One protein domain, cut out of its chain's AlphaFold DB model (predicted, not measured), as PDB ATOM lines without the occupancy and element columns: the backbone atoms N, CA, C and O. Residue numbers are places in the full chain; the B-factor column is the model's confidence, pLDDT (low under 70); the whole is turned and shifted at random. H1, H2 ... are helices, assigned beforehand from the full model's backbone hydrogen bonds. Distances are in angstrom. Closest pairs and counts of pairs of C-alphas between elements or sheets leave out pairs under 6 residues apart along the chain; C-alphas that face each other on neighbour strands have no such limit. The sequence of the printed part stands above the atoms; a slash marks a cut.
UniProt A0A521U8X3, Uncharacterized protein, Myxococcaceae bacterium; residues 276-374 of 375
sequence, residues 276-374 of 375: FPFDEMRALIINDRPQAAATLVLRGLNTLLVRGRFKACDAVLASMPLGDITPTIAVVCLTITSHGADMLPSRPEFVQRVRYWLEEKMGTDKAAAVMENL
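AT A GLANCE: This is residues 276 to 374 of the 375 residues of an uncharacterized protein of Myxococcaceae bacterium (UniProt A0A521U8X3). Four helices, H2, H3, H4 and H5, make an up-and-down bundle with H4 nearest the middle, and two short helices fold back on its opposite sides: H1 packs on H2, and H6 packs on H5. The six helices run roughly along a common direction in a flattened body, with H3 reaching H2 and H5 through short parts of those two helices. The printed part has 99 residues with six named helices, H1 to H6 in order along the chain, and no named strand; the class is all helix. The whole is compact, with a radius of gyration of the C-alphas of 12.8 A and spans of 36 by 31 by 19 A.

HOW THE PARTS SIT: Start at H1, residues 278 to 286, which forms a hairpin with H2, residues 290 to 306. They touch through residues 290 to 297 of H2 alone, closest at the C-alphas of Met 281 and Ala 293, 4.8 A apart, and run opposite ways at a shallow tilt of 22 degrees. Residues 301 to 305 of H2 alone touch H3, residues 310 to 319, closest at the C-alphas of Leu 304 and Cys 313, 5.8 A; this hairpin has a shallow tilt of 33 degrees, only just short of steep. H4, residues 327 to 338, touches H2 and runs the same way at 16 degrees, a shallow tilt, with the C-alphas of Ala 294 and Ile 329 closest at 5.1 A. H5, residues 347 to 362, forms a hairpin with H4, closest at the C-alphas of Ala 330 and Val 354, 6.7 A. Residues 347 to 350 of H5 alone touch H3, closest at the C-alphas of Leu 317 and Phe 350, 6.5 A. H6, residues 364 to 372, forms a hairpin with H5, closest at the C-alphas of Glu 359 and Ala 367, 5.2 A, at a steep tilt of 37 degrees, only just past shallow. H4 and H6 are near each other, while H1 and H6 are apart. In each of the six helices every O i to N i+4 pair is within hydrogen-bond range.

IN THESE COORDINATES: Find C-alpha 278 at (-26.200, -17.256, -1.134), where H1 begins. H2, the longest helix, runs 23.7 A from C-alpha 290 at (-18.661, -16.365, 9.220); H3 covers 14.1 A, H4 16.6 A and H5 21.7 A. H6 ends at C-alpha 372, (-35.170, -12.023, 23.707).

THE WHOLE: The two C-alphas farthest apart, those of Arg 307 and Asp 365, are 36.7 A apart. The printed part has no cut and no long link. No printed residue is under 70 in pLDDT; the mean of the printed part is 94.7.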
ATOM      1  N   PHE A 276     -29.031 -12.520  -4.842       95.50
ATOM      2  CA  PHE A 276     -28.561 -12.522  -3.468       95.50
ATOM      3  C   PHE A 276     -27.414 -13.532  -3.337       95.50
ATOM      4  O   PHE A 276     -27.517 -14.651  -3.842       95.50
ATOM      5  N   PRO A 277     -26.300 -13.177  -2.676       94.50
ATOM      6  CA  PRO A 277     -25.064 -13.945  -2.764       94.50
ATOM      7  C   PRO A 277     -25.063 -15.171  -1.830       94.50
ATOM      8  O   PRO A 277     -24.172 -15.326  -0.993       94.50
ATOM      9  N   PHE A 278     -26.065 -16.048  -1.952       95.50
ATOM     10  CA  PHE A 278     -26.200 -17.256  -1.134       95.50
ATOM     11  C   PHE A 278     -25.008 -18.203  -1.302       95.50
ATOM     12  O   PHE A 278     -24.474 -18.691  -0.306       95.50
ATOM     13  N   ASP A 279     -24.538 -18.409  -2.534       95.56
ATOM     14  CA  ASP A 279     -23.401 -19.294  -2.806       95.56
ATOM     15  C   ASP A 279     -22.085 -18.738  -2.250       95.56
ATOM     16  O   ASP A 279     -21.308 -19.470  -1.636       95.56
ATOM     17  N   GLU A 280     -21.842 -17.432  -2.399       96.00
ATOM     18  CA  GLU A 280     -20.654 -16.779  -1.832       96.00
ATOM     19  C   GLU A 280     -20.705 -16.786  -0.298       96.00
ATOM     20  O   GLU A 280     -19.704 -17.080   0.358       96.00
ATOM     21  N   MET A 281     -21.882 -16.540   0.288       96.69
ATOM     22  CA  MET A 281     -22.111 -16.676   1.725       96.69
ATOM     23  C   MET A 281     -21.781 -18.099   2.199       96.69
ATOM     24  O   MET A 281     -21.000 -18.254   3.138       96.69
ATOM     25  N   ARG A 282     -22.312 -19.135   1.534       96.44
ATOM     26  CA  ARG A 282     -22.040 -20.544   1.860       96.44
ATOM     27  C   ARG A 282     -20.546 -20.856   1.745       96.44
ATOM     28  O   ARG A 282     -19.971 -21.453   2.654       96.44
ATOM     29  N   ALA A 283     -19.892 -20.406   0.675       96.69
ATOM     30  CA  ALA A 283     -18.458 -20.592   0.480       96.69
ATOM     31  C   ALA A 283     -17.631 -19.929   1.594       96.69
ATOM     32  O   ALA A 283     -16.664 -20.515   2.081       96.69
ATOM     33  N   LEU A 284     -18.004 -18.726   2.041       97.56
ATOM     34  CA  LEU A 284     -17.338 -18.051   3.157       97.56
ATOM     35  C   LEU A 284     -17.506 -18.814   4.475       97.56
ATOM     36  O   LEU A 284     -16.553 -18.899   5.243       97.56
ATOM     37  N   ILE A 285     -18.675 -19.402   4.728       96.31
ATOM     38  CA  ILE A 285     -18.924 -20.214   5.928       96.31
ATOM     39  C   ILE A 285     -18.092 -21.498   5.905       96.31
ATOM     40  O   ILE A 285     -17.432 -21.799   6.894       96.31
ATOM     41  N   ILE A 286     -18.067 -22.216   4.776       96.81
ATOM     42  CA  ILE A 286     -17.264 -23.442   4.606       96.81
ATOM     43  C   ILE A 286     -15.773 -23.166   4.843       96.81
ATOM     44  O   ILE A 286     -15.069 -23.996   5.409       96.81
ATOM     45  N   ASN A 287     -15.298 -21.982   4.455       96.62
ATOM     46  CA  ASN A 287     -13.916 -21.548   4.660       96.62
ATOM     47  C   ASN A 287     -13.660 -20.908   6.041       96.62
ATOM     48  O   ASN A 287     -12.671 -20.196   6.193       96.62
ATOM     49  N   ASP A 288     -14.544 -21.123   7.023       96.12
ATOM     50  CA  ASP A 288     -14.448 -20.606   8.397       96.12
ATOM     51  C   ASP A 288     -14.345 -19.067   8.479       96.12
ATOM     52  O   ASP A 288     -13.596 -18.484   9.263       96.12
ATOM     53  N   ARG A 289     -15.110 -18.365   7.631       96.88
ATOM     54  CA  ARG A 289     -15.191 -16.889   7.598       96.88
ATOM     55  C   ARG A 289     -16.614 -16.366   7.846       96.88
ATOM     56  O   ARG A 289     -17.122 -15.569   7.045       96.88
ATOM     57  N   PRO A 290     -17.270 -16.734   8.960       95.19
ATOM     58  CA  PRO A 290     -18.661 -16.365   9.220       95.19
ATOM     59  C   PRO A 290     -18.883 -14.849   9.345       95.19
ATOM     60  O   PRO A 290     -19.951 -14.364   8.989       95.19
ATOM     61  N   GLN A 291     -17.889 -14.066   9.779       95.38
ATOM     62  CA  GLN A 291     -18.004 -12.601   9.860       95.38
ATOM     63  C   GLN A 291     -18.023 -11.942   8.474       95.38
ATOM     64  O   GLN A 291     -18.723 -10.948   8.262       95.38
ATOM     65  N   ALA A 292     -17.280 -12.496   7.511       96.44
ATOM     66  CA  ALA A 292     -17.305 -12.018   6.131       96.44
ATOM     67  C   ALA A 292     -18.656 -12.342   5.480       96.44
ATOM     68  O   ALA A 292     -19.253 -11.468   4.853       96.44
ATOM     69  N   ALA A 293     -19.170 -13.555   5.709       96.88
ATOM     70  CA  ALA A 293     -20.505 -13.961   5.279       96.88
ATOM     71  C   ALA A 293     -21.596 -13.061   5.888       96.88
ATOM     72  O   ALA A 293     -22.445 -12.542   5.169       96.88
ATOM     73  N   ALA A 294     -21.523 -12.778   7.193       96.62
ATOM     74  CA  ALA A 294     -22.433 -11.853   7.868       96.62
ATOM     75  C   ALA A 294     -22.382 -10.438   7.270       96.62
ATOM     76  O   ALA A 294     -23.421  -9.824   7.047       96.62
ATOM     77  N   THR A 295     -21.186  -9.931   6.953       96.44
ATOM     78  CA  THR A 295     -21.015  -8.616   6.310       96.44
ATOM     79  C   THR A 295     -21.633  -8.582   4.912       96.44
ATOM     80  O   THR A 295     -22.224  -7.575   4.519       96.44
ATOM     81  N   LEU A 296     -21.501  -9.674   4.157       96.31
ATOM     82  CA  LEU A 296     -22.077  -9.818   2.825       96.31
ATOM     83  C   LEU A 296     -23.611  -9.796   2.876       96.31
ATOM     84  O   LEU A 296     -24.233  -9.012   2.161       96.31
ATOM     85  N   VAL A 297     -24.203 -10.574   3.786       96.44
ATOM     86  CA  VAL A 297     -25.656 -10.607   4.024       96.44
ATOM     87  C   VAL A 297     -26.175  -9.252   4.488       96.44
ATOM     88  O   VAL A 297     -27.142  -8.741   3.923       96.44
ATOM     89  N   LEU A 298     -25.499  -8.633   5.463       95.94
ATOM     90  CA  LEU A 298     -25.836  -7.301   5.957       95.94
ATOM     91  C   LEU A 298     -25.864  -6.291   4.806       95.94
ATOM     92  O   LEU A 298     -26.824  -5.544   4.666       95.94
ATOM     93  N   ARG A 299     -24.842  -6.287   3.942       95.81
ATOM     94  CA  ARG A 299     -24.781  -5.387   2.783       95.81
ATOM     95  C   ARG A 299     -25.922  -5.639   1.801       95.81
ATOM     96  O   ARG A 299     -26.519  -4.671   1.332       95.81
ATOM     97  N   GLY A 300     -26.209  -6.903   1.489       95.31
ATOM     98  CA  GLY A 300     -27.277  -7.284   0.568       95.31
ATOM     99  C   GLY A 300     -28.644  -6.815   1.063       95.31
ATOM    100  O   GLY A 300     -29.306  -6.027   0.391       95.31
ATOM    101  N   LEU A 301     -29.020  -7.217   2.281       96.19
ATOM    102  CA  LEU A 301     -30.303  -6.845   2.883       96.19
ATOM    103  C   LEU A 301     -30.413  -5.330   3.101       96.19
ATOM    104  O   LEU A 301     -31.445  -4.747   2.779       96.19
ATOM    105  N   ASN A 302     -29.343  -4.664   3.555       95.19
ATOM    106  CA  ASN A 302     -29.361  -3.210   3.746       95.19
ATOM    107  C   ASN A 302     -29.585  -2.470   2.428       95.19
ATOM    108  O   ASN A 302     -30.299  -1.477   2.390       95.19
ATOM    109  N   THR A 303     -28.989  -2.954   1.337       93.81
ATOM    110  CA  THR A 303     -29.165  -2.341   0.015       93.81
ATOM    111  C   THR A 303     -30.617  -2.434  -0.445       93.81
ATOM    112  O   THR A 303     -31.142  -1.455  -0.970       93.81
ATOM    113  N   LEU A 304     -31.280  -3.574  -0.219       94.19
ATOM    114  CA  LEU A 304     -32.697  -3.741  -0.546       94.19
ATOM    115  C   LEU A 304     -33.578  -2.820   0.307       94.19
ATOM    116  O   LEU A 304     -34.416  -2.105  -0.239       94.19
ATOM    117  N   LEU A 305     -33.342  -2.778   1.621       93.56
ATOM    118  CA  LEU A 305     -34.110  -1.950   2.554       93.56
ATOM    119  C   LEU A 305     -33.942  -0.447   2.282       93.56
ATOM    120  O   LEU A 305     -34.935   0.259   2.146       93.56
ATOM    121  N   VAL A 306     -32.706   0.039   2.119       92.00
ATOM    122  CA  VAL A 306     -32.414   1.460   1.839       92.00
ATOM    123  C   VAL A 306     -32.996   1.910   0.496       92.00
ATOM    124  O   VAL A 306     -33.360   3.070   0.339       92.00
ATOM    125  N   ARG A 307     -33.119   1.001  -0.478       89.81
ATOM    126  CA  ARG A 307     -33.767   1.281  -1.770       89.81
ATOM    127  C   ARG A 307     -35.294   1.137  -1.734       89.81
ATOM    128  O   ARG A 307     -35.918   1.222  -2.788       89.81
ATOM    129  N   GLY A 308     -35.899   0.864  -0.575       90.19
ATOM    130  CA  GLY A 308     -37.343   0.641  -0.450       90.19
ATOM    131  C   GLY A 308     -37.839  -0.629  -1.154       90.19
ATOM    132  O   GLY A 308     -39.028  -0.765  -1.436       90.19
ATOM    133  N   ARG A 309     -36.948  -1.580  -1.464       91.50
ATOM    134  CA  ARG A 309     -37.275  -2.832  -2.166       91.50
ATOM    135  C   ARG A 309     -37.742  -3.898  -1.167       91.50
ATOM    136  O   ARG A 309     -37.123  -4.952  -1.021       91.50
ATOM    137  N   PHE A 310     -38.839  -3.618  -0.464       94.38
ATOM    138  CA  PHE A 310     -39.341  -4.471   0.620       94.38
ATOM    139  C   PHE A 310     -39.786  -5.856   0.140       94.38
ATOM    140  O   PHE A 310     -39.361  -6.839   0.729       94.38
ATOM    141  N   LYS A 311     -40.521  -5.962  -0.978       94.06
ATOM    142  CA  LYS A 311     -40.922  -7.263  -1.558       94.06
ATOM    143  C   LYS A 311     -39.727  -8.151  -1.920       94.06
ATOM    144  O   LYS A 311     -39.739  -9.349  -1.668       94.06
ATOM    145  N   ALA A 312     -38.669  -7.554  -2.465       94.06
ATOM    146  CA  ALA A 312     -37.431  -8.261  -2.772       94.06
ATOM    147  C   ALA A 312     -36.702  -8.730  -1.506       94.06
ATOM    148  O   ALA A 312     -36.238  -9.865  -1.442       94.06
ATOM    149  N   CYS A 313     -36.629  -7.874  -0.483       96.38
ATOM    150  CA  CYS A 313     -36.088  -8.247   0.822       96.38
ATOM    151  C   CYS A 313     -36.893  -9.395   1.453       96.38
ATOM    152  O   CYS A 313     -36.313 -10.367   1.934       96.38
ATOM    153  N   ASP A 314     -38.222  -9.321   1.382       96.06
ATOM    154  CA  ASP A 314     -39.140 -10.330   1.905       96.06
ATOM    155  C   ASP A 314     -38.945 -11.689   1.216       96.06
ATOM    156  O   ASP A 314     -38.795 -12.710   1.884       96.06
ATOM    157  N   ALA A 315     -38.805 -11.698  -0.112       96.06
ATOM    158  CA  ALA A 315     -38.511 -12.908  -0.876       96.06
ATOM    159  C   ALA A 315     -37.139 -13.519  -0.536       96.06
ATOM    160  O   ALA A 315     -37.008 -14.744  -0.451       96.06
ATOM    161  N   VAL A 316     -36.121 -12.686  -0.283       96.69
ATOM    162  CA  VAL A 316     -34.807 -13.150   0.197       96.69
ATOM    163  C   VAL A 316     -34.927 -13.804   1.575       96.69
ATOM    164  O   VAL A 316     -34.339 -14.862   1.793       96.69
ATOM    165  N   LEU A 317     -35.704 -13.227   2.500       96.06
ATOM    166  CA  LEU A 317     -35.953 -13.834   3.813       96.06
ATOM    167  C   LEU A 317     -36.725 -15.152   3.703       96.06
ATOM    168  O   LEU A 317     -36.372 -16.132   4.362       96.06
ATOM    169  N   ALA A 318     -37.756 -15.202   2.859       96.00
ATOM    170  CA  ALA A 318     -38.521 -16.416   2.595       96.00
ATOM    171  C   ALA A 318     -37.605 -17.547   2.092       96.00
ATOM    172  O   ALA A 318     -37.649 -18.664   2.614       96.00
ATOM    173  N   SER A 319     -36.690 -17.214   1.179       96.00
ATOM    174  CA  SER A 319     -35.778 -18.157   0.518       96.00
ATOM    175  C   SER A 319     -34.497 -18.473   1.300       96.00
ATOM    176  O   SER A 319     -33.704 -19.298   0.857       96.00
ATOM    177  N   MET A 320     -34.264 -17.826   2.448       96.06
ATOM    178  CA  MET A 320     -33.027 -17.961   3.223       96.06
ATOM    179  C   MET A 320     -32.781 -19.424   3.654       96.06
ATOM    180  O   MET A 320     -33.559 -19.967   4.449       96.06
ATOM    181  N   PRO A 321     -31.688 -20.074   3.204       94.62
ATOM    182  CA  PRO A 321     -31.425 -21.478   3.506       94.62
ATOM    183  C   PRO A 321     -30.802 -21.629   4.901       94.62
ATOM    184  O   PRO A 321     -29.582 -21.638   5.060       94.62
ATOM    185  N   LEU A 322     -31.638 -21.774   5.936       95.50
ATOM    186  CA  LEU A 322     -31.171 -21.863   7.331       95.50
ATOM    187  C   LEU A 322     -30.179 -23.016   7.582       95.50
ATOM    188  O   LEU A 322     -29.319 -22.915   8.453       95.50
ATOM    189  N   GLY A 323     -30.261 -24.100   6.805       94.50
ATOM    190  CA  GLY A 323     -29.329 -25.231   6.889       94.50
ATOM    191  C   GLY A 323     -27.878 -24.878   6.543       94.50
ATOM    192  O   GLY A 323     -26.966 -25.542   7.034       94.50
ATOM    193  N   ASP A 324     -27.666 -23.815   5.763       93.31
ATOM    194  CA  ASP A 324     -26.355 -23.416   5.246       93.31
ATOM    195  C   ASP A 324     -25.739 -22.225   5.983       93.31
ATOM    196  O   ASP A 324     -24.635 -21.799   5.641       93.31
ATOM    197  N   ILE A 325     -26.437 -21.657   6.974       94.94
ATOM    198  CA  ILE A 325     -25.980 -20.466   7.696       94.94
ATOM    199  C   ILE A 325     -25.557 -20.773   9.131       94.94
ATOM    200  O   ILE A 325     -25.879 -21.808   9.707       94.94
ATOM    201  N   THR A 326     -24.821 -19.840   9.734       95.06
ATOM    202  CA  THR A 326     -24.459 -19.892  11.156       95.06
ATOM    203  C   THR A 326     -25.445 -19.083  12.001       95.06
ATOM    204  O   THR A 326     -26.097 -18.172  11.476       95.06
ATOM    205  N   PRO A 327     -25.549 -19.351  13.321       94.88
ATOM    206  CA  PRO A 327     -26.419 -18.575  14.206       94.88
ATOM    207  C   PRO A 327     -26.176 -17.067  14.119       94.88
ATOM    208  O   PRO A 327     -27.118 -16.286  14.108       94.88
ATOM    209  N   THR A 328     -24.915 -16.656  13.962       93.62
ATOM    210  CA  THR A 328     -24.534 -15.254  13.772       93.62
ATOM    211  C   THR A 328     -25.208 -14.624  12.556       93.62
ATOM    212  O   THR A 328     -25.688 -13.500  12.641       93.62
ATOM    213  N   ILE A 329     -25.269 -15.331  11.426       95.81
ATOM    214  CA  ILE A 329     -25.878 -14.810  10.196       95.81
ATOM    215  C   ILE A 329     -27.398 -14.724  10.342       95.81
ATOM    216  O   ILE A 329     -27.989 -13.725   9.935       95.81
ATOM    217  N   ALA A 330     -28.023 -15.726  10.966       95.38
ATOM    218  CA  ALA A 330     -29.456 -15.703  11.250       95.38
ATOM    219  C   ALA A 330     -29.829 -14.495  12.127       95.38
ATOM    220  O   ALA A 330     -30.741 -13.742  11.791       95.38
ATOM    221  N   VAL A 331     -29.055 -14.249  13.191       94.25
ATOM    222  CA  VAL A 331     -29.205 -13.073  14.061       94.25
ATOM    223  C   VAL A 331     -29.044 -11.778  13.264       94.25
ATOM    224  O   VAL A 331     -29.900 -10.907  13.363       94.25
ATOM    225  N   VAL A 332     -28.024 -11.665  12.405       95.50
ATOM    226  CA  VAL A 332     -27.834 -10.485  11.539       95.50
ATOM    227  C   VAL A 332     -29.051 -10.226  10.650       95.50
ATOM    228  O   VAL A 332     -29.475  -9.076  10.545       95.50
ATOM    229  N   CYS A 333     -29.645 -11.265  10.053       95.81
ATOM    230  CA  CYS A 333     -30.868 -11.130   9.255       95.81
ATOM    231  C   CYS A 333     -32.036 -10.597  10.096       95.81
ATOM    232  O   CYS A 333     -32.757  -9.700   9.658       95.81
ATOM    233  N   LEU A 334     -32.218 -11.116  11.314       95.69
ATOM    234  CA  LEU A 334     -33.283 -10.676  12.220       95.69
ATOM    235  C   LEU A 334     -33.094  -9.231  12.694       95.69
ATOM    236  O   LEU A 334     -34.067  -8.473  12.727       95.69
ATOM    237  N   THR A 335     -31.856  -8.846  13.021       95.38
ATOM    238  CA  THR A 335     -31.501  -7.493  13.468       95.38
ATOM    239  C   THR A 335     -31.676  -6.470  12.356       95.38
ATOM    240  O   THR A 335     -32.264  -5.419  12.579       95.38
ATOM    241  N   ILE A 336     -31.185  -6.742  11.144       94.88
ATOM    242  CA  ILE A 336     -31.279  -5.745  10.072       94.88
ATOM    243  C   ILE A 336     -32.724  -5.526   9.616       94.88
ATOM    244  O   ILE A 336     -33.111  -4.411   9.278       94.88
ATOM    245  N   THR A 337     -33.546  -6.574   9.657       95.62
ATOM    246  CA  THR A 337     -34.941  -6.507   9.205       95.62
ATOM    247  C   THR A 337     -35.915  -6.037  10.280       95.62
ATOM    248  O   THR A 337     -37.083  -5.830   9.967       95.62
ATOM    249  N   SER A 338     -35.479  -5.835  11.532       93.75
ATOM    250  CA  SER A 338     -36.358  -5.330  12.598       93.75
ATOM    251  C   SER A 338     -36.890  -3.927  12.293       93.75
ATOM    252  O   SER A 338     -38.070  -3.666  12.490       93.75
ATOM    253  N   HIS A 339     -36.053  -3.059  11.719       85.38
ATOM    254  CA  HIS A 339     -36.397  -1.671  11.388       85.38
ATOM    255  C   HIS A 339     -37.440  -1.545  10.267       85.38
ATOM    256  O   HIS A 339     -38.025  -0.482  10.094       85.38
ATOM    257  N   GLY A 340     -37.654  -2.611   9.492       87.56
ATOM    258  CA  GLY A 340     -38.636  -2.668   8.410       87.56
ATOM    259  C   GLY A 340     -39.692  -3.746   8.625       87.56
ATOM    260  O   GLY A 340     -40.290  -4.181   7.647       87.56
ATOM    261  N   ALA A 341     -39.887  -4.220   9.861       92.19
ATOM    262  CA  ALA A 341     -40.726  -5.382  10.146       92.19
ATOM    263  C   ALA A 341     -42.157  -5.241   9.599       92.19
ATOM    264  O   ALA A 341     -42.667  -6.190   9.011       92.19
ATOM    265  N   ASP A 342     -42.750  -4.050   9.704       93.31
ATOM    266  CA  ASP A 342     -44.117  -3.772   9.236       93.31
ATOM    267  C   ASP A 342     -44.263  -3.851   7.706       93.31
ATOM    268  O   ASP A 342     -45.359  -4.045   7.188       93.31
ATOM    269  N   MET A 343     -43.150  -3.736   6.976       94.81
ATOM    270  CA  MET A 343     -43.100  -3.795   5.511       94.81
ATOM    271  C   MET A 343     -42.688  -5.182   4.990       94.81
ATOM    272  O   MET A 343     -42.597  -5.377   3.777       94.81
ATOM    273  N   LEU A 344     -42.405  -6.137   5.885       95.75
ATOM    274  CA  LEU A 344     -41.887  -7.472   5.572       95.75
ATOM    275  C   LEU A 344     -42.860  -8.552   6.074       95.75
ATOM    276  O   LEU A 344     -42.671  -9.096   7.168       95.75
ATOM    277  N   PRO A 345     -43.918  -8.872   5.307       94.12
ATOM    278  CA  PRO A 345     -44.978  -9.775   5.752       94.12
ATOM    279  C   PRO A 345     -44.496 -11.204   6.040       94.12
ATOM    280  O   PRO A 345     -45.083 -11.870   6.889       94.12
ATOM    281  N   SER A 346     -43.408 -11.667   5.414       92.50
ATOM    282  CA  SER A 346     -42.817 -12.986   5.682       92.50
ATOM    283  C   SER A 346     -41.898 -12.991   6.912       92.50
ATOM    284  O   SER A 346     -41.425 -14.049   7.342       92.50
ATOM    285  N   ARG A 347     -41.618 -11.829   7.522       94.69
ATOM    286  CA  ARG A 347     -40.709 -11.730   8.672       94.69
ATOM    287  C   ARG A 347     -41.177 -12.535   9.892       94.69
ATOM    288  O   ARG A 347     -40.320 -13.203  10.469       94.69
ATOM    289  N   PRO A 348     -42.457 -12.527  10.317       95.81
ATOM    290  CA  PRO A 348     -42.906 -13.344  11.447       95.81
ATOM    291  C   PRO A 348     -42.644 -14.842  11.239       95.81
ATOM    292  O   PRO A 348     -42.140 -15.514  12.139       95.81
ATOM    293  N   GLU A 349     -42.890 -15.348  10.029       95.88
ATOM    294  CA  GLU A 349     -42.593 -16.737   9.673       95.88
ATOM    295  C   GLU A 349     -41.079 -17.003   9.680       95.88
ATOM    296  O   GLU A 349     -40.618 -18.007  10.222       95.88
ATOM    297  N   PHE A 350     -40.271 -16.083   9.143       96.25
ATOM    298  CA  PHE A 350     -38.813 -16.189   9.203       96.25
ATOM    299  C   PHE A 350     -38.285 -16.209  10.649       96.25
ATOM    300  O   PHE A 350     -37.465 -17.063  10.982       96.25
ATOM    301  N   VAL A 351     -38.792 -15.340  11.529       96.62
ATOM    302  CA  VAL A 351     -38.473 -15.318  12.969       96.62
ATOM    303  C   VAL A 351     -38.773 -16.671  13.611       96.62
ATOM    304  O   VAL A 351     -37.952 -17.189  14.369       96.62
ATOM    305  N   GLN A 352     -39.926 -17.263  13.298       96.50
ATOM    306  CA  GLN A 352     -40.320 -18.562  13.833       96.50
ATOM    307  C   GLN A 352     -39.423 -19.695  13.313       96.50
ATOM    308  O   GLN A 352     -38.960 -20.515  14.107       96.50
ATOM    309  N   ARG A 353     -39.107 -19.713  12.009       96.81
ATOM    310  CA  ARG A 353     -38.160 -20.678  11.424       96.81
ATOM    311  C   ARG A 353     -36.778 -20.575  12.074       96.81
ATOM    312  O   ARG A 353     -36.207 -21.598  12.443       96.81
ATOM    313  N   VAL A 354     -36.265 -19.356  12.272       97.12
ATOM    314  CA  VAL A 354     -34.976 -19.125  12.945       97.12
ATOM    315  C   VAL A 354     -35.022 -19.571  14.404       97.12
ATOM    316  O   VAL A 354     -34.068 -20.197  14.852       97.12
ATOM    317  N   ARG A 355     -36.114 -19.309  15.136       97.00
ATOM    318  CA  ARG A 355     -36.276 -19.764  16.525       97.00
ATOM    319  C   ARG A 355     -36.133 -21.282  16.629       97.00
ATOM    320  O   ARG A 355     -35.247 -21.738  17.345       97.00
ATOM    321  N   TYR A 356     -36.937 -22.048  15.889       96.50
ATOM    322  CA  TYR A 356     -36.871 -23.515  15.932       96.50
ATOM    323  C   TYR A 356     -35.496 -24.045  15.527       96.50
ATOM    324  O   TYR A 356     -34.948 -24.942  16.164       96.50
ATOM    325  N   TRP A 357     -34.905 -23.451  14.495       97.19
ATOM    326  CA  TRP A 357     -33.577 -23.833  14.040       97.19
ATOM    327  C   TRP A 357     -32.476 -23.517  15.074       97.19
ATOM    328  O   TRP A 357     -31.564 -24.320  15.273       97.19
ATOM    329  N   LEU A 358     -32.556 -22.387  15.787       96.31
ATOM    330  CA  LEU A 358     -31.642 -22.071  16.890       96.31
ATOM    331  C   LEU A 358     -31.835 -23.037  18.065       96.31
ATOM    332  O   LEU A 358     -30.847 -23.500  18.631       96.31
ATOM    333  N   GLU A 359     -33.077 -23.372  18.417       96.62
ATOM    334  CA  GLU A 359     -33.373 -24.351  19.470       96.62
ATOM    335  C   GLU A 359     -32.713 -25.704  19.164       96.62
ATOM    336  O   GLU A 359     -32.069 -26.278  20.044       96.62
ATOM    337  N   GLU A 360     -32.765 -26.160  17.909       95.56
ATOM    338  CA  GLU A 360     -32.081 -27.376  17.454       95.56
ATOM    339  C   GLU A 360     -30.548 -27.268  17.565       95.56
ATOM    340  O   GLU A 360     -29.878 -28.208  17.993       95.56
ATOM    341  N   LYS A 361     -29.963 -26.118  17.200       93.19
ATOM    342  CA  LYS A 361     -28.499 -25.945  17.133       93.19
ATOM    343  C   LYS A 361     -27.827 -25.667  18.473       93.19
ATOM    344  O   LYS A 361     -26.663 -26.031  18.645       93.19
ATOM    345  N   MET A 362     -28.492 -24.970  19.391       94.75
ATOM    346  CA  MET A 362     -27.878 -24.498  20.641       94.75
ATOM    347  C   MET A 362     -28.689 -24.778  21.909       94.75
ATOM    348  O   MET A 362     -28.204 -24.469  23.000       94.75
ATOM    349  N   GLY A 363     -29.862 -25.400  21.787       95.25
ATOM    350  CA  GLY A 363     -30.761 -25.689  22.898       95.25
ATOM    351  C   GLY A 363     -31.702 -24.528  23.222       95.25
ATOM    352  O   GLY A 363     -31.403 -23.360  22.955       95.25
ATOM    353  N   THR A 364     -32.843 -24.865  23.825       95.19
ATOM    354  CA  THR A 364     -33.972 -23.952  24.050       95.19
ATOM    355  C   THR A 364     -33.601 -22.712  24.856       95.19
ATOM    356  O   THR A 364     -33.896 -21.606  24.417       95.19
ATOM    357  N   ASP A 365     -32.884 -22.862  25.972       95.12
ATOM    358  CA  ASP A 365     -32.551 -21.729  26.849       95.12
ATOM    359  C   ASP A 365     -31.653 -20.695  26.154       95.12
ATOM    360  O   ASP A 365     -31.862 -19.486  26.269       95.12
ATOM    361  N   LYS A 366     -30.659 -21.158  25.383       92.56
ATOM    362  CA  LYS A 366     -29.759 -20.264  24.638       92.56
ATOM    363  C   LYS A 366     -30.474 -19.601  23.470       92.56
ATOM    364  O   LYS A 366     -30.277 -18.410  23.243       92.56
ATOM    365  N   ALA A 367     -31.302 -20.354  22.748       93.81
ATOM    366  CA  ALA A 367     -32.111 -19.807  21.670       93.81
ATOM    367  C   ALA A 367     -33.081 -18.739  22.198       93.81
ATOM    368  O   ALA A 367     -33.155 -17.656  21.624       93.81
ATOM    369  N   ALA A 368     -33.751 -18.992  23.327       92.94
ATOM    370  CA  ALA A 368     -34.628 -18.028  23.982       92.94
ATOM    371  C   ALA A 368     -33.879 -16.738  24.343       92.94
ATOM    372  O   ALA A 368     -34.313 -15.666  23.935       92.94
ATOM    373  N   ALA A 369     -32.709 -16.841  24.983       92.31
ATOM    374  CA  ALA A 369     -31.888 -15.679  25.323       92.31
ATOM    375  C   ALA A 369     -31.447 -14.872  24.085       92.31
ATOM    376  O   ALA A 369     -31.413 -13.644  24.114       92.31
ATOM    377  N   VAL A 370     -31.111 -15.536  22.972       92.06
ATOM    378  CA  VAL A 370     -30.778 -14.847  21.712       92.06
ATOM    379  C   VAL A 370     -32.000 -14.129  21.141       92.06
ATOM    380  O   VAL A 370     -31.884 -12.981  20.723       92.06
ATOM    381  N   MET A 371     -33.165 -14.779  21.142       93.06
ATOM    382  CA  MET A 371     -34.400 -14.204  20.605       93.06
ATOM    383  C   MET A 371     -34.950 -13.060  21.468       93.06
ATOM    384  O   MET A 371     -35.505 -12.118  20.913       93.06
ATOM    385  N   GLU A 372     -34.785 -13.109  22.792       91.50
ATOM    386  CA  GLU A 372     -35.170 -12.023  23.707       91.50
ATOM    387  C   GLU A 372     -34.348 -10.755  23.479       91.50
ATOM    388  O   GLU A 372     -34.894  -9.663  23.531       91.50
ATOM    389  N   ASN A 373     -33.060 -10.882  23.149       87.75
ATOM    390  CA  ASN A 373     -32.210  -9.729  22.831       87.75
ATOM    391  C   ASN A 373     -32.512  -9.096  21.455       87.75
ATOM    392  O   ASN A 373     -31.874  -8.112  21.083       87.75
ATOM    393  N   LEU A 374     -33.422  -9.688  20.673       83.31
ATOM    394  CA  LEU A 374     -33.799  -9.237  19.330       83.31
ATOM    395  C   LEU A 374     -35.191  -8.597  19.252       83.31
ATOM    396  O   LEU A 374     -35.510  -8.023  18.206       83.31
TER     397      LEU A 374